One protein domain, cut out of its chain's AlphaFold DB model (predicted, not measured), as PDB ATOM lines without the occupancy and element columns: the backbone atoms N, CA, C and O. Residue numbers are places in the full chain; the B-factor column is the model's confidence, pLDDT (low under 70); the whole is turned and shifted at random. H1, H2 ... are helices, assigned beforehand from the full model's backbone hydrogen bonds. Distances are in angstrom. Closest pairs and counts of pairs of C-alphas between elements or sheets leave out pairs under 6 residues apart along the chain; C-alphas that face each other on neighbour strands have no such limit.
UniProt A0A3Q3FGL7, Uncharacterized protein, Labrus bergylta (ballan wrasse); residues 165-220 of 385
ATOM      1  N   LEU A 165     223.832 201.792 299.064       93.50
ATOM      2  CA  LEU A 165     224.199 202.066 300.455       93.50
ATOM      3  C   LEU A 165     222.977 202.277 301.354       93.50
ATOM      4  O   LEU A 165     223.006 201.875 302.513       93.50
ATOM      5  N   GLU A 166     221.891 202.860 300.838       92.06
ATOM      6  CA  GLU A 166     220.651 202.990 301.610       92.06
ATOM      7  C   GLU A 166     220.013 201.624 301.889       92.06
ATOM      8  O   GLU A 166     219.602 201.359 303.018       92.06
ATOM      9  N   ARG A 167     219.999 200.709 300.909       93.81
ATOM     10  CA  ARG A 167     219.570 199.320 301.149       93.81
ATOM     11  C   ARG A 167     220.436 198.643 302.206       93.81
ATOM     12  O   ARG A 167     219.895 198.016 303.112       93.81
ATOM     13  N   GLN A 168     221.756 198.808 302.123       93.44
ATOM     14  CA  GLN A 168     222.681 198.252 303.109       93.44
ATOM     15  C   GLN A 168     222.435 198.832 304.511       93.44
ATOM     16  O   GLN A 168     222.398 198.087 305.487       93.44
ATOM     17  N   ARG A 169     222.200 200.146 304.623       94.31
ATOM     18  CA  ARG A 169     221.854 200.807 305.890       94.31
ATOM     19  C   ARG A 169     220.588 200.211 306.502       94.31
ATOM     20  O   ARG A 169     220.581 199.896 307.689       94.31
ATOM     21  N   LEU A 170     219.531 200.047 305.706       92.25
ATOM     22  CA  LEU A 170     218.264 199.474 306.168       92.25
ATOM     23  C   LEU A 170     218.409 198.003 306.577       92.25
ATOM     24  O   LEU A 170     217.812 197.597 307.572       92.25
ATOM     25  N   GLN A 171     219.233 197.229 305.867       94.75
ATOM     26  CA  GLN A 171     219.538 195.847 306.234       94.75
ATOM     27  C   GLN A 171     220.251 195.762 307.590       94.75
ATOM     28  O   GLN A 171     219.857 194.965 308.434       94.75
ATOM     29  N   ILE A 172     221.245 196.621 307.835       95.31
ATOM     30  CA  ILE A 172     221.948 196.666 309.126       95.31
ATOM     31  C   ILE A 172     220.974 196.997 310.263       95.31
ATOM     32  O   ILE A 172     221.063 196.405 311.336       95.31
ATOM     33  N   VAL A 173     220.032 197.921 310.041       96.06
ATOM     34  CA  VAL A 173     218.990 198.234 311.032       96.06
ATOM     35  C   VAL A 173     218.129 197.006 311.324       96.06
ATOM     36  O   VAL A 173     217.864 196.728 312.491       96.06
ATOM     37  N   ASP A 174     217.719 196.258 310.300       93.75
ATOM     38  CA  ASP A 174     216.900 195.057 310.481       93.75
ATOM     39  C   ASP A 174     217.639 193.948 311.245       93.75
ATOM     40  O   ASP A 174     217.111 193.403 312.215       93.75
ATOM     41  N   GLU A 175     218.896 193.680 310.884       96.06
ATOM     42  CA  GLU A 175     219.757 192.710 311.568       96.06
ATOM     43  C   GLU A 175     220.018 193.111 313.028       96.06
ATOM     44  O   GLU A 175     219.918 192.281 313.941       96.06
ATOM     45  N   LEU A 176     220.299 194.394 313.277       96.69
ATOM     46  CA  LEU A 176     220.474 194.923 314.628       96.69
ATOM     47  C   LEU A 176     219.191 194.753 315.441       96.69
ATOM     48  O   LEU A 176     219.233 194.259 316.569       96.69
ATOM     49  N   MET A 177     218.041 195.112 314.871       96.75
ATOM     50  CA  MET A 177     216.752 194.962 315.538       96.75
ATOM     51  C   MET A 177     216.442 193.485 315.811       96.75
ATOM     52  O   MET A 177     216.027 193.144 316.916       96.75
ATOM     53  N   GLN A 178     216.716 192.576 314.881       96.06
ATOM     54  CA  GLN A 178     216.504 191.143 315.084       96.06
ATOM     55  C   GLN A 178     217.369 190.587 316.225       96.06
ATOM     56  O   GLN A 178     216.863 189.916 317.124       96.06
ATOM     57  N   THR A 179     218.669 190.883 316.215       97.06
ATOM     58  CA  THR A 179     219.635 190.329 317.184       97.06
ATOM     59  C   THR A 179     219.466 190.889 318.596       97.06
ATOM     60  O   THR A 179     219.762 190.198 319.570       97.06
ATOM     61  N   THR A 180     218.939 192.109 318.731       96.88
ATOM     62  CA  THR A 180     218.737 192.786 320.026       96.88
ATOM     63  C   THR A 180     217.305 192.691 320.568       96.88
ATOM     64  O   THR A 180     216.989 193.310 321.585       96.88
ATOM     65  N   PHE A 181     216.432 191.892 319.940       96.94
ATOM     66  CA  PHE A 181     215.025 191.754 320.342       96.94
ATOM     67  C   PHE A 181     214.840 191.336 321.806       96.94
ATOM     68  O   PHE A 181     214.004 191.897 322.510       96.94
ATOM     69  N   SER A 182     215.646 190.395 322.302       96.31
ATOM     70  CA  SER A 182     215.558 189.933 323.693       96.31
ATOM     71  C   SER A 182     215.881 191.037 324.705       96.31
ATOM     72  O   SER A 182     215.197 191.143 325.723       96.31
ATOM     73  N   LEU A 183     216.879 191.878 324.415       95.06
ATOM     74  CA  LEU A 183     217.222 193.036 325.240       95.06
ATOM     75  C   LEU A 183     216.082 194.055 325.228       95.06
ATOM     76  O   LEU A 183     215.607 194.426 326.296       95.06
ATOM     77  N   ARG A 184     215.578 194.424 324.043       95.06
ATOM     78  CA  ARG A 184     214.424 195.328 323.918       95.06
ATOM     79  C   ARG A 184     213.217 194.847 324.704       95.06
ATOM     80  O   ARG A 184     212.647 195.608 325.473       95.06
ATOM     81  N   ARG A 185     212.831 193.576 324.557       94.38
ATOM     82  CA  ARG A 185     211.681 193.020 325.288       94.38
ATOM     83  C   ARG A 185     211.904 193.001 326.792       94.38
ATOM     84  O   ARG A 185     210.946 193.192 327.531       94.38
ATOM     85  N   LYS A 186     213.142 192.799 327.251       92.44
ATOM     86  CA  LYS A 186     213.482 192.921 328.670       92.44
ATOM     87  C   LYS A 186     213.263 194.354 329.162       92.44
ATOM     88  O   LYS A 186     212.624 194.512 330.190       92.44
ATOM     89  N   GLU A 187     213.741 195.354 328.425       92.44
ATOM     90  CA  GLU A 187     213.570 196.771 328.781       92.44
ATOM     91  C   GLU A 187     212.088 197.179 328.786       92.44
ATOM     92  O   GLU A 187     211.616 197.782 329.742       92.44
ATOM     93  N   VAL A 188     211.331 196.759 327.767       92.56
ATOM     94  CA  VAL A 188     209.888 197.029 327.645       92.56
ATOM     95  C   VAL A 188     209.077 196.382 328.775       92.56
ATOM     96  O   VAL A 188     208.144 196.988 329.280       92.56
ATOM     97  N   ILE A 189     209.379 195.134 329.154       90.44
ATOM     98  CA  ILE A 189     208.533 194.367 330.088       90.44
ATOM     99  C   ILE A 189     208.993 194.499 331.544       90.44
ATOM    100  O   ILE A 189     208.158 194.551 332.442       90.44
ATOM    101  N   ASN A 190     210.303 194.466 331.796       88.12
ATOM    102  CA  ASN A 190     210.838 194.370 333.157       88.12
ATOM    103  C   ASN A 190     211.266 195.716 333.728       88.12
ATOM    104  O   ASN A 190     211.175 195.898 334.940       88.12
ATOM    105  N   ASP A 191     211.770 196.613 332.880       85.12
ATOM    106  CA  ASP A 191     212.314 197.891 333.337       85.12
ATOM    107  C   ASP A 191     211.240 198.999 333.353       85.12
ATOM    108  O   ASP A 191     211.498 200.060 333.915       85.12
ATOM    109  N   ASP A 192     210.043 198.725 332.806       80.75
ATOM    110  CA  ASP A 192     208.850 199.600 332.791       80.75
ATOM    111  C   ASP A 192     209.190 201.043 332.374       80.75
ATOM    112  O   ASP A 192     208.769 202.024 332.989       80.75
ATOM    113  N   LEU A 193     210.053 201.161 331.357       87.88
ATOM    114  CA  LEU A 193     210.534 202.448 330.869       87.88
ATOM    115  C   LEU A 193     209.410 203.201 330.139       87.88
ATOM    116  O   LEU A 193     208.686 202.581 329.356       87.88
ATOM    117  N   PRO A 194     209.312 204.536 330.296       91.12
ATOM    118  CA  PRO A 194     208.397 205.349 329.502       91.12
ATOM    119  C   PRO A 194     208.644 205.180 327.999       91.12
ATOM    120  O   PRO A 194     209.788 205.048 327.545       91.12
ATOM    121  N   VAL A 195     207.583 205.270 327.196       92.31
ATOM    122  CA  VAL A 195     207.640 205.105 325.736       92.31
ATOM    123  C   VAL A 195     208.635 206.078 325.100       92.31
ATOM    124  O   VAL A 195     209.363 205.690 324.188       92.31
ATOM    125  N   GLY A 196     208.728 207.314 325.601       92.00
ATOM    126  CA  GLY A 196     209.712 208.297 325.137       92.00
ATOM    127  C   GLY A 196     211.156 207.788 325.229       92.00
ATOM    128  O   GLY A 196     211.878 207.816 324.233       92.00
ATOM    129  N   GLU A 197     211.549 207.229 326.377       93.56
ATOM    130  CA  GLU A 197     212.902 206.698 326.603       93.56
ATOM    131  C   GLU A 197     213.185 205.451 325.753       93.56
ATOM    132  O   GLU A 197     214.278 205.296 325.195       93.56
ATOM    133  N   ILE A 198     212.189 204.571 325.592       94.06
ATOM    134  CA  ILE A 198     212.302 203.401 324.710       94.06
ATOM    135  C   ILE A 198     212.538 203.853 323.265       94.06
ATOM    136  O   ILE A 198     213.399 203.302 322.581       94.06
ATOM    137  N   LEU A 199     211.804 204.863 322.796       94.50
ATOM    138  CA  LEU A 199     211.920 205.385 321.434       94.50
ATOM    139  C   LEU A 199     213.222 206.162 321.192       94.50
ATOM    140  O   LEU A 199     213.678 206.218 320.050       94.50
ATOM    141  N   GLU A 200     213.828 206.747 322.223       94.38
ATOM    142  CA  GLU A 200     215.167 207.345 322.136       94.38
ATOM    143  C   GLU A 200     216.260 206.280 322.009       94.38
ATOM    144  O   GLU A 200     217.170 206.415 321.189       94.38
ATOM    145  N   ARG A 201     216.149 205.192 322.778       94.44
ATOM    146  CA  ARG A 201     217.083 204.057 322.717       94.44
ATOM    147  C   ARG A 201     216.926 203.230 321.446       94.44
ATOM    148  O   ARG A 201     217.918 202.777 320.875       94.44
ATOM    149  N   TRP A 202     215.692 203.056 320.986       95.25
ATOM    150  CA  TRP A 202     215.325 202.222 319.844       95.25
ATOM    151  C   TRP A 202     214.572 203.043 318.788       95.25
ATOM    152  O   TRP A 202     213.409 202.761 318.491       95.25
ATOM    153  N   PRO A 203     215.228 204.035 318.153       96.00
ATOM    154  CA  PRO A 203     214.578 204.961 317.218       96.00
ATOM    155  C   PRO A 203     214.005 204.267 315.979       96.00
ATOM    156  O   PRO A 203     213.091 204.783 315.336       96.00
ATOM    157  N   ALA A 204     214.497 203.068 315.660       96.25
ATOM    158  CA  ALA A 204     213.950 202.224 314.608       96.25
ATOM    159  C   ALA A 204     212.474 201.848 314.850       96.25
ATOM    160  O   ALA A 204     211.756 201.636 313.883       96.25
ATOM    161  N   LEU A 205     211.973 201.856 316.094       96.00
ATOM    162  CA  LEU A 205     210.548 201.642 316.405       96.00
ATOM    163  C   LEU A 205     209.627 202.789 315.946       96.00
ATOM    164  O   LEU A 205     208.414 202.685 316.081       96.00
ATOM    165  N   LYS A 206     210.178 203.860 315.358       95.19
ATOM    166  CA  LYS A 206     209.417 204.883 314.617       95.19
ATOM    167  C   LYS A 206     209.292 204.571 313.119       95.19
ATOM    168  O   LYS A 206     208.636 205.304 312.386       95.19
ATOM    169  N   MET A 207     209.933 203.504 312.641       95.31
ATOM    170  CA  MET A 207     209.878 203.072 311.244       95.31
ATOM    171  C   MET A 207     208.785 202.018 311.065       95.31
ATOM    172  O   MET A 207     208.806 200.986 311.731       95.31
ATOM    173  N   GLU A 208     207.884 202.228 310.104       95.38
ATOM    174  CA  GLU A 208     206.781 201.302 309.795       95.38
ATOM    175  C   GLU A 208     207.251 199.844 309.627       95.38
ATOM    176  O   GLU A 208     206.657 198.923 310.190       95.38
ATOM    177  N   SER A 209     208.352 199.631 308.896       95.19
ATOM    178  CA  SER A 209     208.906 198.296 308.647       95.19
ATOM    179  C   SER A 209     209.342 197.592 309.931       95.19
ATOM    180  O   SER A 209     209.103 196.397 310.087       95.19
ATOM    181  N   GLN A 210     209.935 198.330 310.868       97.06
ATOM    182  CA  GLN A 210     210.420 197.780 312.128       97.06
ATOM    183  C   GLN A 210     209.309 197.623 313.164       97.06
ATOM    184  O   GLN A 210     209.361 196.671 313.934       97.06
ATOM    185  N   ILE A 211     208.264 198.457 313.137       96.88
ATOM    186  CA  ILE A 211     207.036 198.230 313.919       96.88
ATOM    187  C   ILE A 211     206.388 196.903 313.497       96.88
ATOM    188  O   ILE A 211     206.078 196.061 314.340       96.88
ATOM    189  N   CYS A 212     206.240 196.680 312.186       96.00
ATOM    190  CA  CYS A 212     205.701 195.426 311.655       96.00
ATOM    191  C   CYS A 212     206.588 194.224 312.010       96.00
ATOM    192  O   CYS A 212     206.069 193.177 312.398       96.00
ATOM    193  N   ALA A 213     207.912 194.366 311.895       96.19
ATOM    194  CA  ALA A 213     208.855 193.315 312.264       96.19
ATOM    195  C   ALA A 213     208.799 193.002 313.767       96.19
ATOM    196  O   ALA A 213     208.836 191.835 314.147       96.19
ATOM    197  N   GLU A 214     208.661 194.013 314.627       95.69
ATOM    198  CA  GLU A 214     208.555 193.819 316.074       95.69
ATOM    199  C   GLU A 214     207.273 193.082 316.455       95.69
ATOM    200  O   GLU A 214     207.320 192.132 317.234       95.69
ATOM    201  N   PHE A 215     206.144 193.454 315.845       95.38
ATOM    202  CA  PHE A 215     204.896 192.712 315.997       95.38
ATOM    203  C   PHE A 215     205.067 191.256 315.559       95.38
ATOM    204  O   PHE A 215     204.749 190.344 316.319       95.38
ATOM    205  N   HIS A 216     205.655 191.032 314.380       95.12
ATOM    206  CA  HIS A 216     205.905 189.691 313.860       95.12
ATOM    207  C   HIS A 216     206.806 188.856 314.784       95.12
ATOM    208  O   HIS A 216     206.531 187.682 314.995       95.12
ATOM    209  N   ARG A 217     207.841 189.436 315.400       94.94
ATOM    210  CA  ARG A 217     208.696 188.723 316.371       94.94
ATOM    211  C   ARG A 217     207.924 188.263 317.614       94.94
ATOM    212  O   ARG A 217     208.311 187.275 318.231       94.94
ATOM    213  N   ILE A 218     206.861 188.977 317.991       94.38
ATOM    214  CA  ILE A 218     206.036 188.676 319.171       94.38
ATOM    215  C   ILE A 218     204.939 187.663 318.838       94.38
ATOM    216  O   ILE A 218     204.721 186.730 319.606       94.38
ATOM    217  N   THR A 219     204.235 187.860 317.724       92.12
ATOM    218  CA  THR A 219     203.006 187.121 317.391       92.12
ATOM    219  C   THR A 219     203.200 186.079 316.294       92.12
ATOM    220  O   THR A 219     202.338 185.231 316.100       92.12
ATOM    221  N   ASN A 220     204.321 186.127 315.569       92.69
ATOM    222  CA  ASN A 220     204.584 185.363 314.348       92.69
ATOM    223  C   ASN A 220     203.601 185.662 313.193       92.69
ATOM    224  O   ASN A 220     203.527 184.913 312.218       92.69
TER     225      ASN A 220
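Overview. This is residues 165 to 220 of the 385 residues of an uncharacterized protein of Labrus bergylta (ballan wrasse) (UniProt A0A3Q3FGL7). Five helices make an open, folded-back loop: H1 and then H2 run one after the other along the long axis, the chain turns back through residues 191 to 194 into H3, and short H4 near the middle leads to H5, which runs the same way as H1. The helices are loosely gathered, with few close C-alphas between them, and the bend at residues 189 to 197 sticks out. The printed part has 56 residues with five named helices, in the order H1, H2, H3, H4, H5, and no named strand; the class is all helix. The whole is compact, with a radius of gyration of the C-alphas of 11.5 A, and spans 36 by 25 by 18 A.

Arrangement. Start with H1, residues 165 to 179, and go on to H2, residues 181 to 190; these two meet only through their link. Next comes H3, residues 195 to 201, close but not clearly touching H2: their closest C-alphas are those of Val 188 and Ile 198, 7.4 A apart. H2 and H3 run opposite ways at a shallow tilt of 34 degrees, only just short of steep. Then look at H4, residues 203 to 206, close but not clearly touching H3, where the closest C-alphas, those of Leu 199 and Leu 205, are 6.4 A apart. H4 is also close but not clearly touching H1, with the closest C-alphas those of Val 173 and Ala 204, 7.4 A apart. The last helix, H5, residues 208 to 219, is close but not clearly touching H4, at Leu 205 and Ile 211, their closest C-alphas, 5.5 A apart. H5 is close but not clearly touching H1 as well: the closest C-alphas, those of Asp 174 and Gln 210, are 7.2 A apart, and the two run the same way at a shallow tilt of 24 degrees. H2 and H5 are near each other, while H1 and H3, H2 and H4, and H3 and H5 are apart. In H1, H2, H3 and H5 every O i to N i+4 pair is within hydrogen-bond range; H4 is too short for such a pair.

Along the chain. Find C-alpha 165 at (224.199, 202.066, 300.455); from there H1 runs 20.9 A to C-alpha 179. H2, from 181 to 190, is 13.7 A long and ends at C-alpha 190, (210.838, 194.370, 333.157). H3, from 195 to 201, is 10.0 A long, and H4, from 203 to 206, is 5.8 A. H5 runs 16.5 A from C-alpha 208 to C-alpha 219 at (203.006, 187.121, 317.391).

Size, cuts and confidence. The two C-alphas farthest apart are those of Leu 165 and Asn 190, at 36.2 A. Residues 189 to 197, of which 195 to 197 belong to H3, stand free; without them the body spans 31 by 25 by 18 A. The four links are tight, and the printed part has no cut. The mean pLDDT of the printed part is 94.0, and no printed residue is under 70.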